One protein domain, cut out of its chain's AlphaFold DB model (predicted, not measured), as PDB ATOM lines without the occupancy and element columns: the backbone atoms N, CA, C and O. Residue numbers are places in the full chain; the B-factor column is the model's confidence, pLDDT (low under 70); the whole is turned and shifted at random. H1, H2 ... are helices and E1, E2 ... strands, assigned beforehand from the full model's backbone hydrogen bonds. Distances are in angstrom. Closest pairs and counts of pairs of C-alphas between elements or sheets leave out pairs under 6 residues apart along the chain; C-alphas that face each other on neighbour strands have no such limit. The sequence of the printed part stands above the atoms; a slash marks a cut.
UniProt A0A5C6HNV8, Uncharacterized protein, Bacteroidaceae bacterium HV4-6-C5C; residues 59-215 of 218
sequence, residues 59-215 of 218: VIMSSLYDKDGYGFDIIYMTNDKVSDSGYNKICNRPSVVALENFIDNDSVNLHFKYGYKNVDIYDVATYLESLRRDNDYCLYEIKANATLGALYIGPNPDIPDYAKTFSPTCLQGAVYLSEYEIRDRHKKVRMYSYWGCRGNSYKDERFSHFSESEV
ATOM      1  N   VAL A  59      20.436 -68.497 -97.242       95.75
ATOM      2  CA  VAL A  59      20.663 -67.063 -97.502       95.75
ATOM      3  C   VAL A  59      21.282 -66.382 -96.286       95.75
ATOM      4  O   VAL A  59      22.190 -65.579 -96.445       95.75
ATOM      5  N   ILE A  60      20.795 -66.715 -95.086       96.19
ATOM      6  CA  ILE A  60      21.318 -66.228 -93.803       96.19
ATOM      7  C   ILE A  60      21.428 -67.435 -92.876       96.19
ATOM      8  O   ILE A  60      20.464 -68.192 -92.725       96.19
ATOM      9  N   MET A  61      22.587 -67.592 -92.246       96.00
ATOM     10  CA  MET A  61      22.821 -68.543 -91.165       96.00
ATOM     11  C   MET A  61      23.409 -67.763 -90.004       96.00
ATOM     12  O   MET A  61      24.529 -67.273 -90.099       96.00
ATOM     13  N   SER A  62      22.640 -67.619 -88.935       95.00
ATOM     14  CA  SER A  62      23.071 -66.843 -87.778       95.00
ATOM     15  C   SER A  62      22.518 -67.467 -86.505       95.00
ATOM     16  O   SER A  62      21.689 -68.383 -86.538       95.00
ATOM     17  N   SER A  63      22.997 -66.969 -85.379       93.25
ATOM     18  CA  SER A  63      22.620 -67.459 -84.072       93.25
ATOM     19  C   SER A  63      22.279 -66.310 -83.137       93.25
ATOM     20  O   SER A  63      22.998 -65.320 -83.031       93.25
ATOM     21  N   LEU A  64      21.181 -66.477 -82.416       94.12
ATOM     22  CA  LEU A  64      20.679 -65.547 -81.419       94.12
ATOM     23  C   LEU A  64      21.004 -66.109 -80.046       94.12
ATOM     24  O   LEU A  64      20.464 -67.152 -79.701       94.12
ATOM     25  N   TYR A  65      21.827 -65.435 -79.247       92.06
ATOM     26  CA  TYR A  65      22.126 -65.871 -77.882       92.06
ATOM     27  C   TYR A  65      22.016 -64.716 -76.900       92.06
ATOM     28  O   TYR A  65      22.390 -63.587 -77.204       92.06
ATOM     29  N   ASP A  66      21.516 -65.000 -75.703       93.06
ATOM     30  CA  ASP A  66      21.586 -64.064 -74.596       93.06
ATOM     31  C   ASP A  66      22.937 -64.130 -73.867       93.06
ATOM     32  O   ASP A  66      23.789 -64.983 -74.119       93.06
ATOM     33  N   LYS A  67      23.123 -63.212 -72.914       91.19
ATOM     34  CA  LYS A  67      24.326 -63.128 -72.075       91.19
ATOM     35  C   LYS A  67      24.605 -64.395 -71.251       91.19
ATOM     36  O   LYS A  67      25.731 -64.582 -70.805       91.19
ATOM     37  N   ASP A  68      23.579 -65.207 -70.996       92.69
ATOM     38  CA  ASP A  68      23.670 -66.439 -70.212       92.69
ATOM     39  C   ASP A  68      23.881 -67.663 -71.130       92.69
ATOM     40  O   ASP A  68      23.975 -68.794 -70.652       92.69
ATOM     41  N   GLY A  69      23.997 -67.433 -72.444       93.38
ATOM     42  CA  GLY A  69      24.274 -68.431 -73.465       93.38
ATOM     43  C   GLY A  69      23.043 -69.173 -73.977       93.38
ATOM     44  O   GLY A  69      23.213 -70.088 -74.784       93.38
ATOM     45  N   TYR A  70      21.824 -68.833 -73.544       96.50
ATOM     46  CA  TYR A  70      20.602 -69.439 -74.082       96.50
ATOM     47  C   TYR A  70      20.220 -68.775 -75.394       96.50
ATOM     48  O   TYR A  70      20.286 -67.553 -75.516       96.50
ATOM     49  N   GLY A  71      19.733 -69.559 -76.349       96.12
ATOM     50  CA  GLY A  71      19.129 -68.986 -77.538       96.12
ATOM     51  C   GLY A  71      18.915 -69.980 -78.663       96.12
ATOM     52  O   GLY A  71      18.707 -71.169 -78.409       96.12
ATOM     53  N   PHE A  72      18.921 -69.479 -79.894       96.88
ATOM     54  CA  PHE A  72      18.450 -70.199 -81.067       96.88
ATOM     55  C   PHE A  72      19.373 -70.023 -82.270       96.88
ATOM     56  O   PHE A  72      19.789 -68.912 -82.587       96.88
ATOM     57  N   ASP A  73      19.609 -71.117 -82.979       95.88
ATOM     58  CA  ASP A  73      20.210 -71.127 -84.305       95.88
ATOM     59  C   ASP A  73      19.115 -70.980 -85.356       95.88
ATOM     60  O   ASP A  73      18.069 -71.631 -85.262       95.88
ATOM     61  N   ILE A  74      19.345 -70.117 -86.344       96.62
ATOM     62  CA  ILE A  74      18.369 -69.805 -87.385       96.62
ATOM     63  C   ILE A  74      18.972 -69.947 -88.773       96.62
ATOM     64  O   ILE A  74      20.116 -69.571 -89.034       96.62
ATOM     65  N   ILE A  75      18.158 -70.460 -89.689       96.81
ATOM     66  CA  ILE A  75      18.523 -70.617 -91.091       96.81
ATOM     67  C   ILE A  75      17.398 -70.037 -91.937       96.81
ATOM     68  O   ILE A  75      16.257 -70.497 -91.883       96.81
ATOM     69  N   TYR A  76      17.735 -69.047 -92.755       97.19
ATOM     70  CA  TYR A  76      16.900 -68.617 -93.867       97.19
ATOM     71  C   TYR A  76      17.347 -69.328 -95.137       97.19
ATOM     72  O   TYR A  76      18.543 -69.399 -95.411       97.19
ATOM     73  N   MET A  77      16.402 -69.810 -95.943       95.94
ATOM     74  CA  MET A  77      16.692 -70.432 -97.239       95.94
ATOM     75  C   MET A  77      15.895 -69.774 -98.358       95.94
ATOM     76  O   MET A  77      14.808 -69.247 -98.120       95.94
ATOM     77  N   THR A  78      16.417 -69.829 -99.586       95.81
ATOM     78  CA  THR A  78      15.673 -69.435-100.791       95.81
ATOM     79  C   THR A  78      14.368 -70.219-100.880       95.81
ATOM     80  O   THR A  78      14.335 -71.377-100.480       95.81
ATOM     81  N   ASN A  79      13.289 -69.626-101.390       92.62
ATOM     82  CA  ASN A  79      12.001 -70.317-101.535       92.62
ATOM     83  C   ASN A  79      12.019 -71.351-102.656       92.62
ATOM     84  O   ASN A  79      11.547 -72.472-102.480       92.62
ATOM     85  N   ASP A  80      12.667 -70.996-103.756       90.62
ATOM     86  CA  ASP A  80      12.830 -71.854-104.914       90.62
ATOM     87  C   ASP A  80      14.296 -72.248-105.108       90.62
ATOM     88  O   ASP A  80      15.222 -71.700-104.492       90.62
ATOM     89  N   LYS A  81      14.503 -73.232-105.982       90.56
ATOM     90  CA  LYS A  81      15.825 -73.533-106.527       90.56
ATOM     91  C   LYS A  81      16.263 -72.363-107.403       90.56
ATOM     92  O   LYS A  81      15.492 -71.891-108.236       90.56
ATOM     93  N   VAL A  82      17.496 -71.906-107.228       87.25
ATOM     94  CA  VAL A  82      18.027 -70.734-107.932       87.25
ATOM     95  C   VAL A  82      19.372 -71.050-108.580       87.25
ATOM     96  O   VAL A  82      20.130 -71.900-108.104       87.25
ATOM     97  N   SER A  83      19.666 -70.354-109.676       87.56
ATOM     98  CA  SER A  83      21.011 -70.289-110.253       87.56
ATOM     99  C   SER A  83      21.978 -69.574-109.302       87.56
ATOM    100  O   SER A  83      21.549 -68.829-108.420       87.56
ATOM    101  N   ASP A  84      23.287 -69.733-109.495       87.56
ATOM    102  CA  ASP A  84      24.304 -68.968-108.756       87.56
ATOM    103  C   ASP A  84      24.135 -67.454-108.920       87.56
ATOM    104  O   ASP A  84      24.229 -66.706-107.948       87.56
ATOM    105  N   SER A  85      23.823 -66.987-110.131       87.50
ATOM    106  CA  SER A  85      23.587 -65.566-110.392       87.50
ATOM    107  C   SER A  85      22.322 -65.065-109.688       87.50
ATOM    108  O   SER A  85      22.330 -63.974-109.117       87.50
ATOM    109  N   GLY A  86      21.250 -65.865-109.666       90.06
ATOM    110  CA  GLY A  86      20.021 -65.570-108.928       90.06
ATOM    111  C   GLY A  86      20.242 -65.549-107.416       90.06
ATOM    112  O   GLY A  86      19.828 -64.606-106.745       90.06
ATOM    113  N   TYR A  87      20.967 -66.536-106.894       92.38
ATOM    114  CA  TYR A  87      21.362 -66.614-105.492       92.38
ATOM    115  C   TYR A  87      22.198 -65.402-105.068       92.38
ATOM    116  O   TYR A  87      21.837 -64.709-104.120       92.38
ATOM    117  N   ASN A  88      23.248 -65.067-105.825       92.44
ATOM    118  CA  ASN A  88      24.086 -63.897-105.555       92.44
ATOM    119  C   ASN A  88      23.269 -62.602-105.591       92.44
ATOM    120  O   ASN A  88      23.461 -61.725-104.748       92.44
ATOM    121  N   LYS A  89      22.324 -62.480-106.531       93.88
ATOM    122  CA  LYS A  89      21.401 -61.341-106.572       93.88
ATOM    123  C   LYS A  89      20.531 -61.263-105.324       93.88
ATOM    124  O   LYS A  89      20.287 -60.146-104.894       93.88
ATOM    125  N   ILE A  90      20.064 -62.385-104.764       94.50
ATOM    126  CA  ILE A  90      19.276 -62.427-103.517       94.50
ATOM    127  C   ILE A  90      20.143 -62.029-102.317       94.50
ATOM    128  O   ILE A  90      19.776 -61.107-101.593       94.50
ATOM    129  N   CYS A  91      21.310 -62.650-102.137       94.38
ATOM    130  CA  CYS A  91      22.194 -62.382-100.996       94.38
ATOM    131  C   CYS A  91      22.660 -60.921-100.929       94.38
ATOM    132  O   CYS A  91      22.754 -60.352 -99.849       94.38
ATOM    133  N   ASN A  92      22.901 -60.283-102.079       95.12
ATOM    134  CA  ASN A  92      23.366 -58.893-102.136       95.12
ATOM    135  C   ASN A  92      22.237 -57.848-102.064       95.12
ATOM    136  O   ASN A  92      22.493 -56.652-102.228       95.12
ATOM    137  N   ARG A  93      20.975 -58.247-101.843       95.44
ATOM    138  CA  ARG A  93      19.883 -57.272-101.710       95.44
ATOM    139  C   ARG A  93      20.056 -56.466-100.425       95.44
ATOM    140  O   ARG A  93      20.274 -57.057 -99.368       95.44
ATOM    141  N   PRO A  94      19.841 -55.137-100.459       96.25
ATOM    142  CA  PRO A  94      19.923 -54.310 -99.257       96.25
ATOM    143  C   PRO A  94      19.024 -54.791 -98.110       96.25
ATOM    144  O   PRO A  94      19.395 -54.652 -96.952       96.25
ATOM    145  N   SER A  95      17.859 -55.376 -98.413       95.06
ATOM    146  CA  SER A  95      16.939 -55.948 -97.419       95.06
ATOM    147  C   SER A  95      17.512 -57.169 -96.695       95.06
ATOM    148  O   SER A  95      17.312 -57.293 -95.489       95.06
ATOM    149  N   VAL A  96      18.220 -58.048 -97.413       96.00
ATOM    150  CA  VAL A  96      18.868 -59.245 -96.853       96.00
ATOM    151  C   VAL A  96      20.030 -58.832 -95.968       96.00
ATOM    152  O   VAL A  96      20.047 -59.172 -94.790       96.00
ATOM    153  N   VAL A  97      20.929 -58.007 -96.509       95.00
ATOM    154  CA  VAL A  97      22.097 -57.499 -95.780       95.00
ATOM    155  C   VAL A  97      21.669 -56.724 -94.531       95.00
ATOM    156  O   VAL A  97      22.281 -56.851 -93.475       95.00
ATOM    157  N   ALA A  98      20.600 -55.925 -94.605       94.81
ATOM    158  CA  ALA A  98      20.079 -55.217 -93.440       94.81
ATOM    159  C   ALA A  98      19.504 -56.166 -92.376       94.81
ATOM    160  O   ALA A  98      19.701 -55.916 -91.190       94.81
ATOM    161  N   LEU A  99      18.803 -57.231 -92.781       95.38
ATOM    162  CA  LEU A  99      18.259 -58.226 -91.855       95.38
ATOM    163  C   LEU A  99      19.375 -59.012 -91.161       95.38
ATOM    164  O   LEU A  99      19.327 -59.155 -89.944       95.38
ATOM    165  N   GLU A 100      20.369 -59.479 -91.913       94.69
ATOM    166  CA  GLU A 100      21.537 -60.182 -91.372       94.69
ATOM    167  C   GLU A 100      22.272 -59.306 -90.349       94.69
ATOM    168  O   GLU A 100      22.393 -59.685 -89.188       94.69
ATOM    169  N   ASN A 101      22.598 -58.059 -90.710       94.00
ATOM    170  CA  ASN A 101      23.212 -57.111 -89.776       94.00
ATOM    171  C   ASN A 101      22.342 -56.826 -88.539       94.00
ATOM    172  O   ASN A 101      22.875 -56.582 -87.461       94.00
ATOM    173  N   PHE A 102      21.012 -56.806 -88.681       93.25
ATOM    174  CA  PHE A 102      20.088 -56.595 -87.562       93.25
ATOM    175  C   PHE A 102      20.029 -57.799 -86.610       93.25
ATOM    176  O   PHE A 102      19.764 -57.649 -85.417       93.25
ATOM    177  N   ILE A 103      20.235 -59.004 -87.132       92.94
ATOM    178  CA  ILE A 103      20.339 -60.218 -86.327       92.94
ATOM    179  C   ILE A 103      21.686 -60.216 -85.595       92.94
ATOM    180  O   ILE A 103      21.711 -60.373 -84.375       92.94
ATOM    181  N   ASP A 104      22.773 -59.940 -86.316       89.81
ATOM    182  CA  ASP A 104      24.144 -60.038 -85.805       89.81
ATOM    183  C   ASP A 104      24.528 -58.917 -84.822       89.81
ATOM    184  O   ASP A 104      25.457 -59.069 -84.032       89.81
ATOM    185  N   ASN A 105      23.823 -57.781 -84.834       88.88
ATOM    186  CA  ASN A 105      24.100 -56.642 -83.949       88.88
ATOM    187  C   ASN A 105      23.294 -56.646 -82.633       88.88
ATOM    188  O   ASN A 105      23.082 -55.584 -82.042       88.88
ATOM    189  N   ASP A 106      22.803 -57.808 -82.196       83.56
ATOM    190  CA  ASP A 106      21.985 -57.992 -80.990       83.56
ATOM    191  C   ASP A 106      20.629 -57.249 -80.988       83.56
ATOM    192  O   ASP A 106      19.939 -57.213 -79.960       83.56
ATOM    193  N   SER A 107      20.171 -56.680 -82.111       88.69
ATOM    194  CA  SER A 107      18.892 -55.944 -82.124       88.69
ATOM    195  C   SER A 107      17.685 -56.852 -81.892       88.69
ATOM    196  O   SER A 107      16.682 -56.427 -81.310       88.69
ATOM    197  N   VAL A 108      17.775 -58.124 -82.284       90.31
ATOM    198  CA  VAL A 108      16.761 -59.130 -81.938       90.31
ATOM    199  C   VAL A 108      16.785 -59.433 -80.436       90.31
ATOM    200  O   VAL A 108      15.728 -59.498 -79.806       90.31
ATOM    201  N   ASN A 109      17.974 -59.511 -79.833       89.69
ATOM    202  CA  ASN A 109      18.147 -59.757 -78.398       89.69
ATOM    203  C   ASN A 109      17.508 -58.647 -77.549       89.69
ATOM    204  O   ASN A 109      16.891 -58.935 -76.521       89.69
ATOM    205  N   LEU A 110      17.568 -57.392 -78.007       90.12
ATOM    206  CA  LEU A 110      16.888 -56.258 -77.368       90.12
ATOM    207  C   LEU A 110      15.365 -56.446 -77.278       90.12
ATOM    208  O   LEU A 110      14.771 -56.111 -76.251       90.12
ATOM    209  N   HIS A 111      14.732 -57.011 -78.314       92.44
ATOM    210  CA  HIS A 111      13.290 -57.282 -78.314       92.44
ATOM    211  C   HIS A 111      12.902 -58.265 -77.201       92.44
ATOM    212  O   HIS A 111      11.933 -58.044 -76.473       92.44
ATOM    213  N   PHE A 112      13.717 -59.304 -77.010       93.00
ATOM    214  CA  PHE A 112      13.535 -60.319 -75.971       93.00
ATOM    215  C   PHE A 112      14.249 -59.979 -74.656       93.00
ATOM    216  O   PHE A 112      14.446 -60.848 -73.808       93.00
ATOM    217  N   LYS A 113      14.617 -58.703 -74.453       90.19
ATOM    218  CA  LYS A 113      15.257 -58.188 -73.229       90.19
ATOM    219  C   LYS A 113      16.492 -58.994 -72.794       90.19
ATOM    220  O   LYS A 113      16.740 -59.120 -71.596       90.19
ATOM    221  N   TYR A 114      17.256 -59.524 -73.749       83.56
ATOM    222  CA  TYR A 114      18.436 -60.362 -73.512       83.56
ATOM    223  C   TYR A 114      18.162 -61.609 -72.657       83.56
ATOM    224  O   TYR A 114      18.969 -61.946 -71.793       83.56
ATOM    225  N   GLY A 115      17.025 -62.281 -72.849       90.81
ATOM    226  CA  GLY A 115      16.743 -63.530 -72.144       90.81
ATOM    227  C   GLY A 115      15.887 -64.479 -72.967       90.81
ATOM    228  O   GLY A 115      14.704 -64.216 -73.151       90.81
ATOM    229  N   TYR A 116      16.453 -65.610 -73.391       94.81
ATOM    230  CA  TYR A 116      15.763 -66.613 -74.217       94.81
ATOM    231  C   TYR A 116      15.295 -67.844 -73.452       94.81
ATOM    232  O   TYR A 116      14.463 -68.596 -73.953       94.81
ATOM    233  N   LYS A 117      15.772 -68.039 -72.218       94.62
ATOM    234  CA  LYS A 117      15.475 -69.227 -71.402       94.62
ATOM    235  C   LYS A 117      13.986 -69.610 -71.360       94.62
ATOM    236  O   LYS A 117      13.666 -70.794 -71.425       94.62
ATOM    237  N   ASN A 118      13.104 -68.615 -71.253       93.12
ATOM    238  CA  ASN A 118      11.652 -68.796 -71.122       93.12
ATOM    239  C   ASN A 118      10.863 -68.220 -72.311       93.12
ATOM    240  O   ASN A 118       9.660 -68.002 -72.192       93.12
ATOM    241  N   VAL A 119      11.537 -67.890 -73.415       95.06
ATOM    242  CA  VAL A 119      10.876 -67.357 -74.609       95.06
ATOM    243  C   VAL A 119      10.393 -68.523 -75.461       95.06
ATOM    244  O   VAL A 119      11.135 -69.478 -75.689       95.06
ATOM    245  N   ASP A 120       9.152 -68.437 -75.936       94.88
ATOM    246  CA  ASP A 120       8.593 -69.425 -76.854       94.88
ATOM    247  C   ASP A 120       9.247 -69.284 -78.239       94.88
ATOM    248  O   ASP A 120       9.287 -68.199 -78.824       94.88
ATOM    249  N   ILE A 121       9.730 -70.401 -78.782       96.62
ATOM    250  CA  ILE A 121      10.345 -70.474 -80.112       96.62
ATOM    251  C   ILE A 121       9.417 -69.950 -81.226       96.62
ATOM    252  O   ILE A 121       9.893 -69.336 -82.182       96.62
ATOM    253  N   TYR A 122       8.096 -70.101 -81.087       96.94
ATOM    254  CA  TYR A 122       7.114 -69.547 -82.024       96.94
ATOM    255  C   TYR A 122       7.065 -68.020 -81.998       96.94
ATOM    256  O   TYR A 122       6.825 -67.397 -83.037       96.94
ATOM    257  N   ASP A 123       7.286 -67.404 -80.838       95.81
ATOM    258  CA  ASP A 123       7.291 -65.948 -80.710       95.81
ATOM    259  C   ASP A 123       8.563 -65.373 -81.354       95.81
ATOM    260  O   ASP A 123       8.488 -64.380 -82.082       95.81
ATOM    261  N   VAL A 124       9.704 -66.061 -81.202       96.31
ATOM    262  CA  VAL A 124      10.952 -65.736 -81.917       96.31
ATOM    263  C   VAL A 124      10.767 -65.866 -83.427       96.31
ATOM    264  O   VAL A 124      11.040 -64.915 -84.157       96.31
ATOM    265  N   ALA A 125      10.234 -66.996 -83.903       96.81
ATOM    266  CA  ALA A 125       9.966 -67.215 -85.324       96.81
ATOM    267  C   ALA A 125       9.006 -66.161 -85.902       96.81
ATOM    268  O   ALA A 125       9.216 -65.651 -87.003       96.81
ATOM    269  N   THR A 126       7.963 -65.797 -85.150       96.62
ATOM    270  CA  THR A 126       6.997 -64.768 -85.555       96.62
ATOM    271  C   THR A 126       7.654 -63.401 -85.674       96.62
ATOM    272  O   THR A 126       7.412 -62.697 -86.657       96.62
ATOM    273  N   TYR A 127       8.492 -63.036 -84.704       96.25
ATOM    274  CA  TYR A 127       9.201 -61.768 -84.725       96.25
ATOM    275  C   TYR A 127      10.200 -61.700 -85.884       96.25
ATOM    276  O   TYR A 127      10.143 -60.757 -86.669       96.25
ATOM    277  N   LEU A 128      11.034 -62.725 -86.062       95.94
ATOM    278  CA  LEU A 128      11.999 -62.814 -87.160       95.94
ATOM    279  C   LEU A 128      11.331 -62.688 -88.535       95.94
ATOM    280  O   LEU A 128      11.724 -61.852 -89.349       95.94
ATOM    281  N   GLU A 129      10.251 -63.433 -88.766       94.94
ATOM    282  CA  GLU A 129       9.492 -63.338 -90.014       94.94
ATOM    283  C   GLU A 129       8.828 -61.966 -90.217       94.94
ATOM    284  O   GLU A 129       8.606 -61.566 -91.356       94.94
ATOM    285  N   SER A 130       8.521 -61.223 -89.149       94.62
ATOM    286  CA  SER A 130       7.988 -59.856 -89.266       94.62
ATOM    287  C   SER A 130       9.034 -58.832 -89.730       94.62
ATOM    288  O   SER A 130       8.675 -57.781 -90.266       94.62
ATOM    289  N   LEU A 131      10.325 -59.134 -89.544       94.31
ATOM    290  CA  LEU A 131      11.442 -58.295 -89.987       94.31
ATOM    291  C   LEU A 131      11.768 -58.514 -91.468       94.31
ATOM    292  O   LEU A 131      12.280 -57.604 -92.125       94.31
ATOM    293  N   ARG A 132      11.455 -59.701 -92.003       94.12
ATOM    294  CA  ARG A 132      11.690 -60.059 -93.403       94.12
ATOM    295  C   ARG A 132      10.886 -59.150 -94.340       94.12
ATOM    296  O   ARG A 132       9.690 -58.931 -94.164       94.12
ATOM    297  N   ARG A 133      11.559 -58.610 -95.363       92.69
ATOM    298  CA  ARG A 133      10.969 -57.674 -96.346       92.69
ATOM    299  C   ARG A 133      10.853 -58.232 -97.756       92.69
ATOM    300  O   ARG A 133      10.237 -57.598 -98.605       92.69
ATOM    301  N   ASP A 134      11.448 -59.387 -98.000       91.44
ATOM    302  CA  ASP A 134      11.595 -59.982 -99.320       91.44
ATOM    303  C   ASP A 134      11.031 -61.402 -99.302       91.44
ATOM    304  O   ASP A 134      11.179 -62.108 -98.306       91.44
ATOM    305  N   ASN A 135      10.358 -61.793-100.381       92.31
ATOM    306  CA  ASN A 135       9.618 -63.043-100.502       92.31
ATOM    307  C   ASN A 135      10.355 -64.124-101.295       92.31
ATOM    308  O   ASN A 135       9.769 -65.177-101.509       92.31
ATOM    309  N   ASP A 136      11.606 -63.907-101.704       94.31
ATOM    310  CA  ASP A 136      12.397 -64.935-102.401       94.31
ATOM    311  C   ASP A 136      13.105 -65.900-101.434       94.31
ATOM    312  O   ASP A 136      13.740 -66.868-101.856       94.31
ATOM    313  N   TYR A 137      12.987 -65.660-100.129       95.06
ATOM    314  CA  TYR A 137      13.498 -66.517 -99.067       95.06
ATOM    315  C   TYR A 137      12.548 -66.517 -97.862       95.06
ATOM    316  O   TYR A 137      11.683 -65.644 -97.734       95.06
ATOM    317  N   CYS A 138      12.703 -67.490 -96.971       95.25
ATOM    318  CA  CYS A 138      11.919 -67.609 -95.743       95.25
ATOM    319  C   CYS A 138      12.768 -68.151 -94.596       95.25
ATOM    320  O   CYS A 138      13.812 -68.768 -94.830       95.25
ATOM    321  N   LEU A 139      12.324 -67.931 -93.355       97.00
ATOM    322  CA  LEU A 139      12.874 -68.647 -92.209       97.00
ATOM    323  C   LEU A 139      12.540 -70.134 -92.384       97.00
ATOM    324  O   LEU A 139      11.372 -70.525 -92.380       97.00
ATOM    325  N   TYR A 140      13.570 -70.937 -92.611       96.19
ATOM    326  CA  TYR A 140      13.452 -72.356 -92.927       96.19
ATOM    327  C   TYR A 140      13.563 -73.226 -91.678       96.19
ATOM    328  O   TYR A 140      12.871 -74.232 -91.551       96.19
ATOM    329  N   GLU A 141      14.430 -72.837 -90.750       95.69
ATOM    330  CA  GLU A 141      14.679 -73.575 -89.520       95.69
ATOM    331  C   GLU A 141      14.998 -72.598 -88.390       95.69
ATOM    332  O   GLU A 141      15.744 -71.634 -88.573       95.69
ATOM    333  N   ILE A 142      14.426 -72.871 -87.219       97.56
ATOM    334  CA  ILE A 142      14.869 -72.317 -85.942       97.56
ATOM    335  C   ILE A 142      15.000 -73.460 -84.939       97.56
ATOM    336  O   ILE A 142      14.100 -74.291 -84.807       97.56
ATOM    337  N   LYS A 143      16.126 -73.518 -84.232       96.88
ATOM    338  CA  LYS A 143      16.444 -74.599 -83.296       96.88
ATOM    339  C   LYS A 143      17.070 -74.040 -82.033       96.88
ATOM    340  O   LYS A 143      17.870 -73.117 -82.109       96.88
ATOM    341  N   ALA A 144      16.727 -74.590 -80.874       97.44
ATOM    342  CA  ALA A 144      17.415 -74.237 -79.640       97.44
ATOM    343  C   ALA A 144      18.888 -74.660 -79.701       97.44
ATOM    344  O   ALA A 144      19.216 -75.778 -80.099       97.44
ATOM    345  N   ASN A 145      19.763 -73.759 -79.268       96.12
ATOM    346  CA  ASN A 145      21.197 -74.001 -79.215       96.12
ATOM    347  C   ASN A 145      21.566 -75.014 -78.121       96.12
ATOM    348  O   ASN A 145      20.709 -75.463 -77.364       96.12
ATOM    349  N   ALA A 146      22.851 -75.341 -77.971       95.88
ATOM    350  CA  ALA A 146      23.285 -76.334 -76.986       95.88
ATOM    351  C   ALA A 146      22.856 -76.007 -75.538       95.88
ATOM    352  O   ALA A 146      22.356 -76.877 -74.825       95.88
ATOM    353  N   THR A 147      23.006 -74.753 -75.101       96.44
ATOM    354  CA  THR A 147      22.681 -74.338 -73.725       96.44
ATOM    355  C   THR A 147      21.182 -74.422 -73.440       96.44
ATOM    356  O   THR A 147      20.772 -74.908 -72.386       96.44
ATOM    357  N   LEU A 148      20.348 -73.953 -74.373       96.56
ATOM    358  CA  LEU A 148      18.893 -74.002 -74.245       96.56
ATOM    359  C   LEU A 148      18.358 -75.420 -74.458       96.56
ATOM    360  O   LEU A 148      17.477 -75.850 -73.718       96.56
ATOM    361  N   GLY A 149      18.921 -76.153 -75.415       96.12
ATOM    362  CA  GLY A 149      18.606 -77.544 -75.735       96.12
ATOM    363  C   GLY A 149      18.819 -78.485 -74.553       96.12
ATOM    364  O   GLY A 149      17.976 -79.335 -74.292       96.12
ATOM    365  N   ALA A 150      19.863 -78.266 -73.749       96.00
ATOM    366  CA  ALA A 150      20.103 -79.051 -72.539       96.00
ATOM    367  C   ALA A 150      18.956 -78.970 -71.507       96.00
ATOM    368  O   ALA A 150      18.788 -79.890 -70.710       96.00
ATOM    369  N   LEU A 151      18.135 -77.908 -71.530       96.12
ATOM    370  CA  LEU A 151      16.958 -77.786 -70.658       96.12
ATOM    371  C   LEU A 151      15.795 -78.702 -71.068       96.12
ATOM    372  O   LEU A 151      14.821 -78.803 -70.329       96.12
ATOM    373  N   TYR A 152      15.880 -79.340 -72.234       95.31
ATOM    374  CA  TYR A 152      14.884 -80.281 -72.743       95.31
ATOM    375  C   TYR A 152      15.212 -81.731 -72.394       95.31
ATOM    376  O   TYR A 152      14.533 -82.636 -72.854       95.31
ATOM    377  N   ILE A 153      16.234 -81.983 -71.575       94.56
ATOM    378  CA  ILE A 153      16.544 -83.328 -71.091       94.56
ATOM    379  C   ILE A 153      16.051 -83.470 -69.656       94.56
ATOM    380  O   ILE A 153      16.422 -82.707 -68.764       94.56
ATOM    381  N   GLY A 154      15.201 -84.467 -69.423       92.19
ATOM    382  CA  GLY A 154      14.571 -84.685 -68.128       92.19
ATOM    383  C   GLY A 154      13.637 -85.894 -68.109       92.19
ATOM    384  O   GLY A 154      13.357 -86.471 -69.159       92.19
ATOM    385  N   PRO A 155      13.148 -86.291 -66.922       94.12
ATOM    386  CA  PRO A 155      12.255 -87.435 -66.782       94.12
ATOM    387  C   PRO A 155      10.986 -87.276 -67.619       94.12
ATOM    388  O   PRO A 155      10.231 -86.324 -67.419       94.12
ATOM    389  N   ASN A 156      10.743 -88.234 -68.511       92.50
ATOM    390  CA  ASN A 156       9.517 -88.312 -69.295       92.50
ATOM    391  C   ASN A 156       8.649 -89.471 -68.769       92.50
ATOM    392  O   ASN A 156       9.118 -90.611 -68.757       92.50
ATOM    393  N   PRO A 157       7.405 -89.216 -68.319       89.00
ATOM    394  CA  PRO A 157       6.527 -90.263 -67.796       89.00
ATOM    395  C   PRO A 157       6.128 -91.313 -68.846       89.00
ATOM    396  O   PRO A 157       5.818 -92.444 -68.473       89.00
ATOM    397  N   ASP A 158       6.164 -90.961 -70.131       90.88
ATOM    398  CA  ASP A 158       5.752 -91.826 -71.238       90.88
ATOM    399  C   ASP A 158       6.913 -92.669 -71.799       90.88
ATOM    400  O   ASP A 158       6.684 -93.599 -72.574       90.88
ATOM    401  N   ILE A 159       8.159 -92.382 -71.391       91.69
ATOM    402  CA  ILE A 159       9.370 -93.092 -71.829       91.69
ATOM    403  C   ILE A 159      10.124 -93.609 -70.591       91.69
ATOM    404  O   ILE A 159      10.913 -92.877 -69.993       91.69
ATOM    405  N   PRO A 160       9.916 -94.874 -70.179       91.50
ATOM    406  CA  PRO A 160      10.541 -95.427 -68.974       91.50
ATOM    407  C   PRO A 160      12.078 -95.385 -68.970       91.50
ATOM    408  O   PRO A 160      12.687 -95.226 -67.912       91.50
ATOM    409  N   ASP A 161      12.706 -95.522 -70.137       94.81
ATOM    410  CA  ASP A 161      14.154 -95.484 -70.360       94.81
ATOM    411  C   ASP A 161      14.599 -94.194 -71.071       94.81
ATOM    412  O   ASP A 161      15.488 -94.212 -71.924       94.81
ATOM    413  N   TYR A 162      13.970 -93.069 -70.724       93.94
ATOM    414  CA  TYR A 162      14.273 -91.756 -71.289       93.94
ATOM    415  C   TYR A 162      15.771 -91.415 -71.232       93.94
ATOM    416  O   TYR A 162      16.466 -91.735 -70.261       93.94
ATOM    417  N   ALA A 163      16.250 -90.710 -72.258       93.62
ATOM    418  CA  ALA A 163      17.631 -90.252 -72.337       93.62
ATOM    419  C   ALA A 163      17.967 -89.257 -71.216       93.62
ATOM    420  O   ALA A 163      17.217 -88.312 -70.961       93.62
ATOM    421  N   LYS A 164      19.109 -89.448 -70.551       92.94
ATOM    422  CA  LYS A 164      19.561 -88.628 -69.409       92.94
ATOM    423  C   LYS A 164      20.670 -87.652 -69.765       92.94
ATOM    424  O   LYS A 164      21.038 -86.820 -68.937       92.94
ATOM    425  N   THR A 165      21.234 -87.779 -70.957       91.31
ATOM    426  CA  THR A 165      22.361 -86.977 -71.417       91.31
ATOM    427  C   THR A 165      21.970 -86.170 -72.645       91.31
ATOM    428  O   THR A 165      21.159 -86.587 -73.468       91.31
ATOM    429  N   PHE A 166      22.558 -84.982 -72.746       93.44
ATOM    430  CA  PHE A 166      22.452 -84.118 -73.910       93.44
ATOM    431  C   PHE A 166      23.812 -84.082 -74.608       93.44
ATOM    432  O   PHE A 166      24.808 -83.744 -73.964       93.44
ATOM    433  N   SER A 167      23.867 -84.403 -75.903       92.88
ATOM    434  CA  SER A 167      25.054 -84.112 -76.718       92.88
ATOM    435  C   SER A 167      24.928 -82.692 -77.285       92.88
ATOM    436  O   SER A 167      23.997 -82.431 -78.056       92.88
ATOM    437  N   PRO A 168      25.861 -81.774 -76.962       90.88
ATOM    438  CA  PRO A 168      25.874 -80.432 -77.540       90.88
ATOM    439  C   PRO A 168      26.203 -80.435 -79.042       90.88
ATOM    440  O   PRO A 168      25.936 -79.443 -79.711       90.88
ATOM    441  N   THR A 169      26.755 -81.531 -79.571       89.31
ATOM    442  CA  THR A 169      27.086 -81.687 -80.994       89.31
ATOM    443  C   THR A 169      25.872 -82.145 -81.798       89.31
ATOM    444  O   THR A 169      25.578 -81.595 -82.856       89.31
ATOM    445  N   CYS A 170      25.142 -83.150 -81.303       89.75
ATOM    446  CA  CYS A 170      23.988 -83.708 -82.010       89.75
ATOM    447  C   CYS A 170      22.712 -82.882 -81.809       89.75
ATOM    448  O   CYS A 170      21.821 -82.934 -82.657       89.75
ATOM    449  N   LEU A 171      22.608 -82.163 -80.682       93.94
ATOM    450  CA  LEU A 171      21.436 -81.379 -80.272       93.94
ATOM    451  C   LEU A 171      20.128 -82.193 -80.215       93.94
ATOM    452  O   LEU A 171      19.037 -81.628 -80.270       93.94
ATOM    453  N   GLN A 172      20.217 -83.525 -80.134       94.75
ATOM    454  CA  GLN A 172      19.045 -84.397 -80.109       94.75
ATOM    455  C   GLN A 172      18.179 -84.071 -78.888       94.75
ATOM    456  O   GLN A 172      18.673 -83.979 -77.765       94.75
ATOM    457  N   GLY A 173      16.886 -83.870 -79.122       93.69
ATOM    458  CA  GLY A 173      15.919 -83.461 -78.106       93.69
ATOM    459  C   GLY A 173      15.783 -81.951 -77.917       93.69
ATOM    460  O   GLY A 173      14.861 -81.532 -77.227       93.69
ATOM    461  N   ALA A 174      16.626 -81.118 -78.533       95.75
ATOM    462  CA  ALA A 174      16.434 -79.668 -78.500       95.75
ATOM    463  C   ALA A 174      15.154 -79.274 -79.256       95.75
ATOM    464  O   ALA A 174      14.865 -79.837 -80.316       95.75
ATOM    465  N   VAL A 175      14.394 -78.297 -78.744       96.38
ATOM    466  CA  VAL A 175      13.213 -77.791 -79.463       96.38
ATOM    467  C   VAL A 175      13.607 -77.230 -80.824       96.38
ATOM    468  O   VAL A 175      14.646 -76.583 -80.985       96.38
ATOM    469  N   TYR A 176      12.753 -77.474 -81.804       95.38
ATOM    470  CA  TYR A 176      12.992 -77.143 -83.194       95.38
ATOM    471  C   TYR A 176      11.667 -76.842 -83.894       95.38
ATOM    472  O   TYR A 176      10.663 -77.507 -83.640       95.38
ATOM    473  N   LEU A 177      11.678 -75.859 -84.794       96.00
ATOM    474  CA  LEU A 177      10.615 -75.652 -85.773       96.00
ATOM    475  C   LEU A 177      11.200 -75.766 -87.180       96.00
ATOM    476  O   LEU A 177      12.172 -75.078 -87.510       96.00
ATOM    477  N   SER A 178      10.566 -76.590 -88.013       93.38
ATOM    478  CA  SER A 178      10.840 -76.626 -89.446       93.38
ATOM    479  C   SER A 178      10.035 -75.558 -90.181       93.38
ATOM    480  O   SER A 178       9.128 -74.931 -89.627       93.38
ATOM    481  N   GLU A 179      10.307 -75.405 -91.474       93.12
ATOM    482  CA  GLU A 179       9.552 -74.541 -92.379       93.12
ATOM    483  C   GLU A 179       8.035 -74.783 -92.281       93.12
ATOM    484  O   GLU A 179       7.248 -73.837 -92.378       93.12
ATOM    485  N   TYR A 180       7.604 -76.029 -92.045       91.25
ATOM    486  CA  TYR A 180       6.189 -76.365 -91.908       91.25
ATOM    487  C   TYR A 180       5.564 -75.715 -90.671       91.25
ATOM    488  O   TYR A 180       4.554 -75.018 -90.803       91.25
ATOM    489  N   GLU A 181       6.159 -75.896 -89.488       92.75
ATOM    490  CA  GLU A 181       5.671 -75.268 -88.259       92.75
ATOM    491  C   GLU A 181       5.811 -73.745 -88.304       92.75
ATOM    492  O   GLU A 181       4.905 -73.030 -87.874       92.75
ATOM    493  N   ILE A 182       6.899 -73.226 -88.883       94.50
ATOM    494  CA  ILE A 182       7.118 -71.781 -89.040       94.50
ATOM    495  C   ILE A 182       6.035 -71.169 -89.930       94.50
ATOM    496  O   ILE A 182       5.475 -70.119 -89.599       94.50
ATOM    497  N   ARG A 183       5.687 -71.808 -91.052       91.69
ATOM    498  CA  ARG A 183       4.600 -71.351 -91.931       91.69
ATOM    499  C   ARG A 183       3.255 -71.344 -91.205       91.69
ATOM    500  O   ARG A 183       2.465 -70.420 -91.381       91.69
ATOM    501  N   ASP A 184       3.033 -72.336 -90.353       91.44
ATOM    502  CA  ASP A 184       1.802 -72.529 -89.594       91.44
ATOM    503  C   ASP A 184       1.780 -71.821 -88.224       91.44
ATOM    504  O   ASP A 184       0.803 -71.956 -87.485       91.44
ATOM    505  N   ARG A 185       2.792 -71.004 -87.897       91.81
ATOM    506  CA  ARG A 185       2.979 -70.342 -86.586       91.81
ATOM    507  C   ARG A 185       1.787 -69.542 -86.053       91.81
ATOM    508  O   ARG A 185       1.660 -69.354 -84.847       91.81
ATOM    509  N   HIS A 186       0.914 -69.065 -86.941       88.19
ATOM    510  CA  HIS A 186      -0.275 -68.273 -86.595       88.19
ATOM    511  C   HIS A 186      -1.494 -69.126 -86.228       88.19
ATOM    512  O   HIS A 186      -2.541 -68.591 -85.853       88.19
ATOM    513  N   LYS A 187      -1.408 -70.455 -86.367       88.12
ATOM    514  CA  LYS A 187      -2.490 -71.357 -85.973       88.12
ATOM    515  C   LYS A 187      -2.702 -71.289 -84.460       88.12
ATOM    516  O   LYS A 187      -1.771 -71.150 -83.676       88.12
ATOM    517  N   LYS A 188      -3.964 -71.448 -84.044       81.69
ATOM    518  CA  LYS A 188      -4.345 -71.480 -82.618       81.69
ATOM    519  C   LYS A 188      -3.688 -72.627 -81.851       81.69
ATOM    520  O   LYS A 188      -3.537 -72.535 -80.639       81.69
ATOM    521  N   VAL A 189      -3.370 -73.714 -82.549       87.25
ATOM    522  CA  VAL A 189      -2.714 -74.890 -81.984       87.25
ATOM    523  C   VAL A 189      -1.265 -74.871 -82.447       87.25
ATOM    524  O   VAL A 189      -1.012 -74.930 -83.650       87.25
ATOM    525  N   ARG A 190      -0.344 -74.778 -81.486       91.00
ATOM    526  CA  ARG A 190       1.101 -74.885 -81.695       91.00
ATOM    527  C   ARG A 190       1.521 -76.344 -81.531       91.00
ATOM    528  O   ARG A 190       1.017 -77.026 -80.639       91.00
ATOM    529  N   MET A 191       2.408 -76.808 -82.405       92.38
ATOM    530  CA  MET A 191       3.016 -78.137 -82.334       92.38
ATOM    531  C   MET A 191       4.521 -77.972 -82.133       92.38
ATOM    532  O   MET A 191       5.185 -77.338 -82.943       92.38
ATOM    533  N   TYR A 192       5.056 -78.506 -81.053       93.94
ATOM    534  CA  TYR A 192       6.471 -78.454 -80.729       93.94
ATOM    535  C   TYR A 192       7.116 -79.753 -81.185       93.94
ATOM    536  O   TYR A 192       6.635 -80.840 -80.853       93.94
ATOM    537  N   SER A 193       8.186 -79.617 -81.955       94.50
ATOM    538  CA  SER A 193       8.989 -80.727 -82.448       94.50
ATOM    539  C   SER A 193      10.359 -80.685 -81.784       94.50
ATOM    540  O   SER A 193      10.853 -79.624 -81.391       94.50
ATOM    541  N   TYR A 194      10.977 -81.855 -81.660       94.62
ATOM    542  CA  TYR A 194      12.260 -82.017 -80.987       94.62
ATOM    543  C   TYR A 194      13.257 -82.637 -81.951       94.62
ATOM    544  O   TYR A 194      12.987 -83.658 -82.588       94.62
ATOM    545  N   TRP A 195      14.412 -81.995 -82.091       94.44
ATOM    546  CA  TRP A 195      15.408 -82.356 -83.088       94.44
ATOM    547  C   TRP A 195      15.860 -83.812 -82.925       94.44
ATOM    548  O   TRP A 195      16.158 -84.262 -81.819       94.44
ATOM    549  N   GLY A 196      15.886 -84.569 -84.026       90.12
ATOM    550  CA  GLY A 196      16.282 -85.982 -84.016       90.12
ATOM    551  C   GLY A 196      15.353 -86.911 -83.218       90.12
ATOM    552  O   GLY A 196      15.753 -88.028 -82.895       90.12
ATOM    553  N   CYS A 197      14.134 -86.468 -82.894       90.69
ATOM    554  CA  CYS A 197      13.137 -87.241 -82.153       90.69
ATOM    555  C   CYS A 197      11.890 -87.480 -83.019       90.69
ATOM    556  O   CYS A 197      11.601 -86.727 -83.944       90.69
ATOM    557  N   ARG A 198      11.134 -88.544 -82.723       80.25
ATOM    558  CA  ARG A 198       9.876 -88.863 -83.433       80.25
ATOM    559  C   ARG A 198       8.637 -88.235 -82.792       80.25
ATOM    560  O   ARG A 198       7.576 -88.231 -83.410       80.25
ATOM    561  N   GLY A 199       8.752 -87.797 -81.540       75.31
ATOM    562  CA  GLY A 199       7.646 -87.245 -80.767       75.31
ATOM    563  C   GLY A 199       7.461 -85.753 -81.018       75.31
ATOM    564  O   GLY A 199       8.436 -85.007 -81.039       75.31
ATOM    565  N   ASN A 200       6.197 -85.340 -81.125       88.12
ATOM    566  CA  ASN A 200       5.785 -83.941 -81.111       88.12
ATOM    567  C   ASN A 200       4.853 -83.706 -79.917       88.12
ATOM    568  O   ASN A 200       4.193 -84.637 -79.453       88.12
ATOM    569  N   SER A 201       4.754 -82.460 -79.463       90.81
ATOM    570  CA  SER A 201       3.909 -82.077 -78.333       90.81
ATOM    571  C   SER A 201       3.069 -80.840 -78.623       90.81
ATOM    572  O   SER A 201       3.431 -79.989 -79.426       90.81
ATOM    573  N   TYR A 202       1.937 -80.696 -77.936       91.69
ATOM    574  CA  TYR A 202       1.132 -79.466 -77.975       91.69
ATOM    575  C   TYR A 202       1.590 -78.421 -76.950       91.69
ATOM    576  O   TYR A 202       0.966 -77.366 -76.812       91.69
ATOM    577  N   LYS A 203       2.644 -78.726 -76.192       91.88
ATOM    578  CA  LYS A 203       3.235 -77.853 -75.183       91.88
ATOM    579  C   LYS A 203       4.745 -77.823 -75.367       91.88
ATOM    580  O   LYS A 203       5.331 -78.795 -75.826       91.88
ATOM    581  N   ASP A 204       5.353 -76.720 -74.952       92.06
ATOM    582  CA  ASP A 204       6.799 -76.625 -74.771       92.06
ATOM    583  C   ASP A 204       7.209 -77.478 -73.556       92.06
ATOM    584  O   ASP A 204       7.258 -77.013 -72.414       92.06
ATOM    585  N   GLU A 205       7.381 -78.776 -73.793       91.88
ATOM    586  CA  GLU A 205       7.765 -79.752 -72.778       91.88
ATOM    587  C   GLU A 205       9.281 -79.769 -72.593       91.88
ATOM    588  O   GLU A 205      10.037 -79.901 -73.549       91.88
ATOM    589  N   ARG A 206       9.718 -79.618 -71.338       92.81
ATOM    590  CA  ARG A 206      11.127 -79.527 -70.929       92.81
ATOM    591  C   ARG A 206      11.604 -80.848 -70.321       92.81
ATOM    592  O   ARG A 206      12.029 -80.899 -69.168       92.81
ATOM    593  N   PHE A 207      11.441 -81.929 -71.075       93.56
ATOM    594  CA  PHE A 207      11.865 -83.280 -70.707       93.56
ATOM    595  C   PHE A 207      12.227 -84.088 -71.956       93.56
ATOM    596  O   PHE A 207      11.928 -83.680 -73.069       93.56
ATOM    597  N   SER A 208      12.864 -85.245 -71.785       93.38
ATOM    598  CA  SER A 208      13.435 -85.995 -72.906       93.38
ATOM    599  C   SER A 208      12.359 -86.606 -73.809       93.38
ATOM    600  O   SER A 208      11.467 -87.303 -73.333       93.38
ATOM    601  N   HIS A 209      12.480 -86.430 -75.127       93.69
ATOM    602  CA  HIS A 209      11.543 -86.968 -76.134       93.69
ATOM    603  C   HIS A 209      12.075 -88.200 -76.890       93.69
ATOM    604  O   HIS A 209      11.589 -88.532 -77.972       93.69
ATOM    605  N   PHE A 210      13.081 -88.869 -76.326       94.12
ATOM    606  CA  PHE A 210      13.732 -90.060 -76.870       94.12
ATOM    607  C   PHE A 210      14.301 -90.922 -75.734       94.12
ATOM    608  O   PHE A 210      14.552 -90.429 -74.628       94.12
ATOM    609  N   SER A 211      14.475 -92.214 -75.997       93.31
ATOM    610  CA  SER A 211      15.075 -93.171 -75.059       93.31
ATOM    611  C   SER A 211      16.605 -93.190 -75.137       93.31
ATOM    612  O   SER A 211      17.201 -92.777 -76.131       93.31
ATOM    613  N   GLU A 212      17.256 -93.748 -74.116       93.44
ATOM    614  CA  GLU A 212      18.703 -94.033 -74.114       93.44
ATOM    615  C   GLU A 212      19.133 -94.888 -75.318       93.44
ATOM    616  O   GLU A 212      20.241 -94.750 -75.836       93.44
ATOM    617  N   SER A 213      18.251 -95.772 -75.794       92.25
ATOM    618  CA  SER A 213      18.528 -96.618 -76.958       92.25
ATOM    619  C   SER A 213      18.543 -95.851 -78.287       92.25
ATOM    620  O   SER A 213      19.155 -96.308 -79.252       92.25
ATOM    621  N   GLU A 214      17.906 -94.679 -78.327       91.88
ATOM    622  CA  GLU A 214      17.778 -93.814 -79.505       91.88
ATOM    623  C   GLU A 214      18.830 -92.697 -79.544       91.88
ATOM    624  O   GLU A 214      18.844 -91.912 -80.495       91.88
ATOM    625  N   VAL A 215      19.705 -92.621 -78.535       90.75
ATOM    626  CA  VAL A 215      20.782 -91.628 -78.457       90.75
ATOM    627  C   VAL A 215      21.695 -91.753 -79.678       90.75
ATOM    628  O   VAL A 215      22.323 -92.791 -79.916       90.75
TER     629      VAL A 215
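Overview. This is residues 59 to 215 of the 218 residues of an uncharacterized protein of Bacteroidaceae bacterium HV4-6-C5C (UniProt A0A5C6HNV8). A sheet built on three long strands, E1, E2 and E3, has two helices, H2 and H4, over one face, with the short strands E4 and E5 continuing it past E3. H1 lies at one end of the longest axis, and the other end, beyond H5, is made of long loops in residues 153 to 174 and 195 to 215. The printed part has 157 residues, with six named helices and five named strands in the order E1, E2, H1, H2, H3, H4, E3, H5, E4, H6, E5; the class is mixed, helices and strands, with under half of the residues in named elements. The sheet runs E1, E2, E3, E4, E5, antiparallel from E1 to E4, while E5 meets E4 only at a point. The whole is compact, with a radius of gyration of the C-alphas of 16.5 A, yet elongated in outline, spanning 52 by 34 by 33 A.

Along the chain. E1, residues 59 to 65, begins at C-alpha 59 (20.663, -67.063, -97.502) and is 19.7 A long. E2, residues 71 to 78, measures 23.5 A. H1, residues 84 to 91, is 10.4 A long, and H2, residues 94 to 104, is 15.2 A long. H3 is residues 107 to 111, 6.9 A. H4, residues 121 to 131, is 15.7 A long and begins at C-alpha 121 (10.345, -70.474, -80.112). E3, residues 137 to 144, measures 21.3 A, and H5, residues 146 to 152, 10.2 A. E4, residues 175 to 178, is 10.3 A long, and H6, residues 179 to 183, is 5.9 A. E5, residues 192 to 194, is 6.8 A long and ends at C-alpha 194 (12.260, -82.017, -80.987).

Arrangement. E1 and E2 are a hairpin, antiparallel at 172 degrees, with N 64 and O 72 within hydrogen-bond range at 2.8 A. E2 and E3 are antiparallel at 157 degrees; N 75 and O 141 are 2.9 A apart. E3 and E4 are antiparallel at 165 degrees, with N 144 and O 175 at 2.9 A. Where E4 and E5 meet, C-alphas 175 and 194 face each other at 4.6 A. H2 is over E1 at a height over the sheet of 9.6 A and runs along the strands, at 12 degrees to E1 on the local plane; its closest C-alphas to E1 are those of Glu 100 and Ile 60, 6.5 A. H4, on the same face, has a height of 9.1 A and is over E3 and, only just, over E2, with 3 of its C-alphas; the C-alphas of Glu 129 and Leu 139 are its closest to E3, 6.7 A. H2 and H4 are close but not clearly touching, the C-alphas of Leu 99 and Leu 131 being closest at 7.1 A; their tilt of 36 degrees is only just steep, opposite ways. H5 is on the opposite face, over none of the strands; its Leu 148 has its C-alpha 6.0 A from that of Gly 71 in E2, the closest pair. H6 stands at the sheet's level and only just touches H4, with 3 pairs of C-alphas within 8 A, the closest being Ala 125 and Ile 182, 6.5 A. H1 only grazes the sheet with residues 87 to 91, and H3 with residues 107 to 109. In H1, H2, H4 and H6 every O i to N i+4 pair is within hydrogen-bond range; H3 has 0 of 1, with 1 of 2 O i to N i+3 pairs, and H5 1 of 3, with 2 of 4.

Size, cuts and confidence. The two C-alphas farthest apart are those of Ser 85 and Pro 160, 52.7 A. The printed part has no cut. The link from H5 to E4, 22 residues, is long. Residues 192 to 193 of E5 pair with residues 200 to 201, antiparallel. Mean pLDDT of the printed part is 93.0, and no printed residue is under 70.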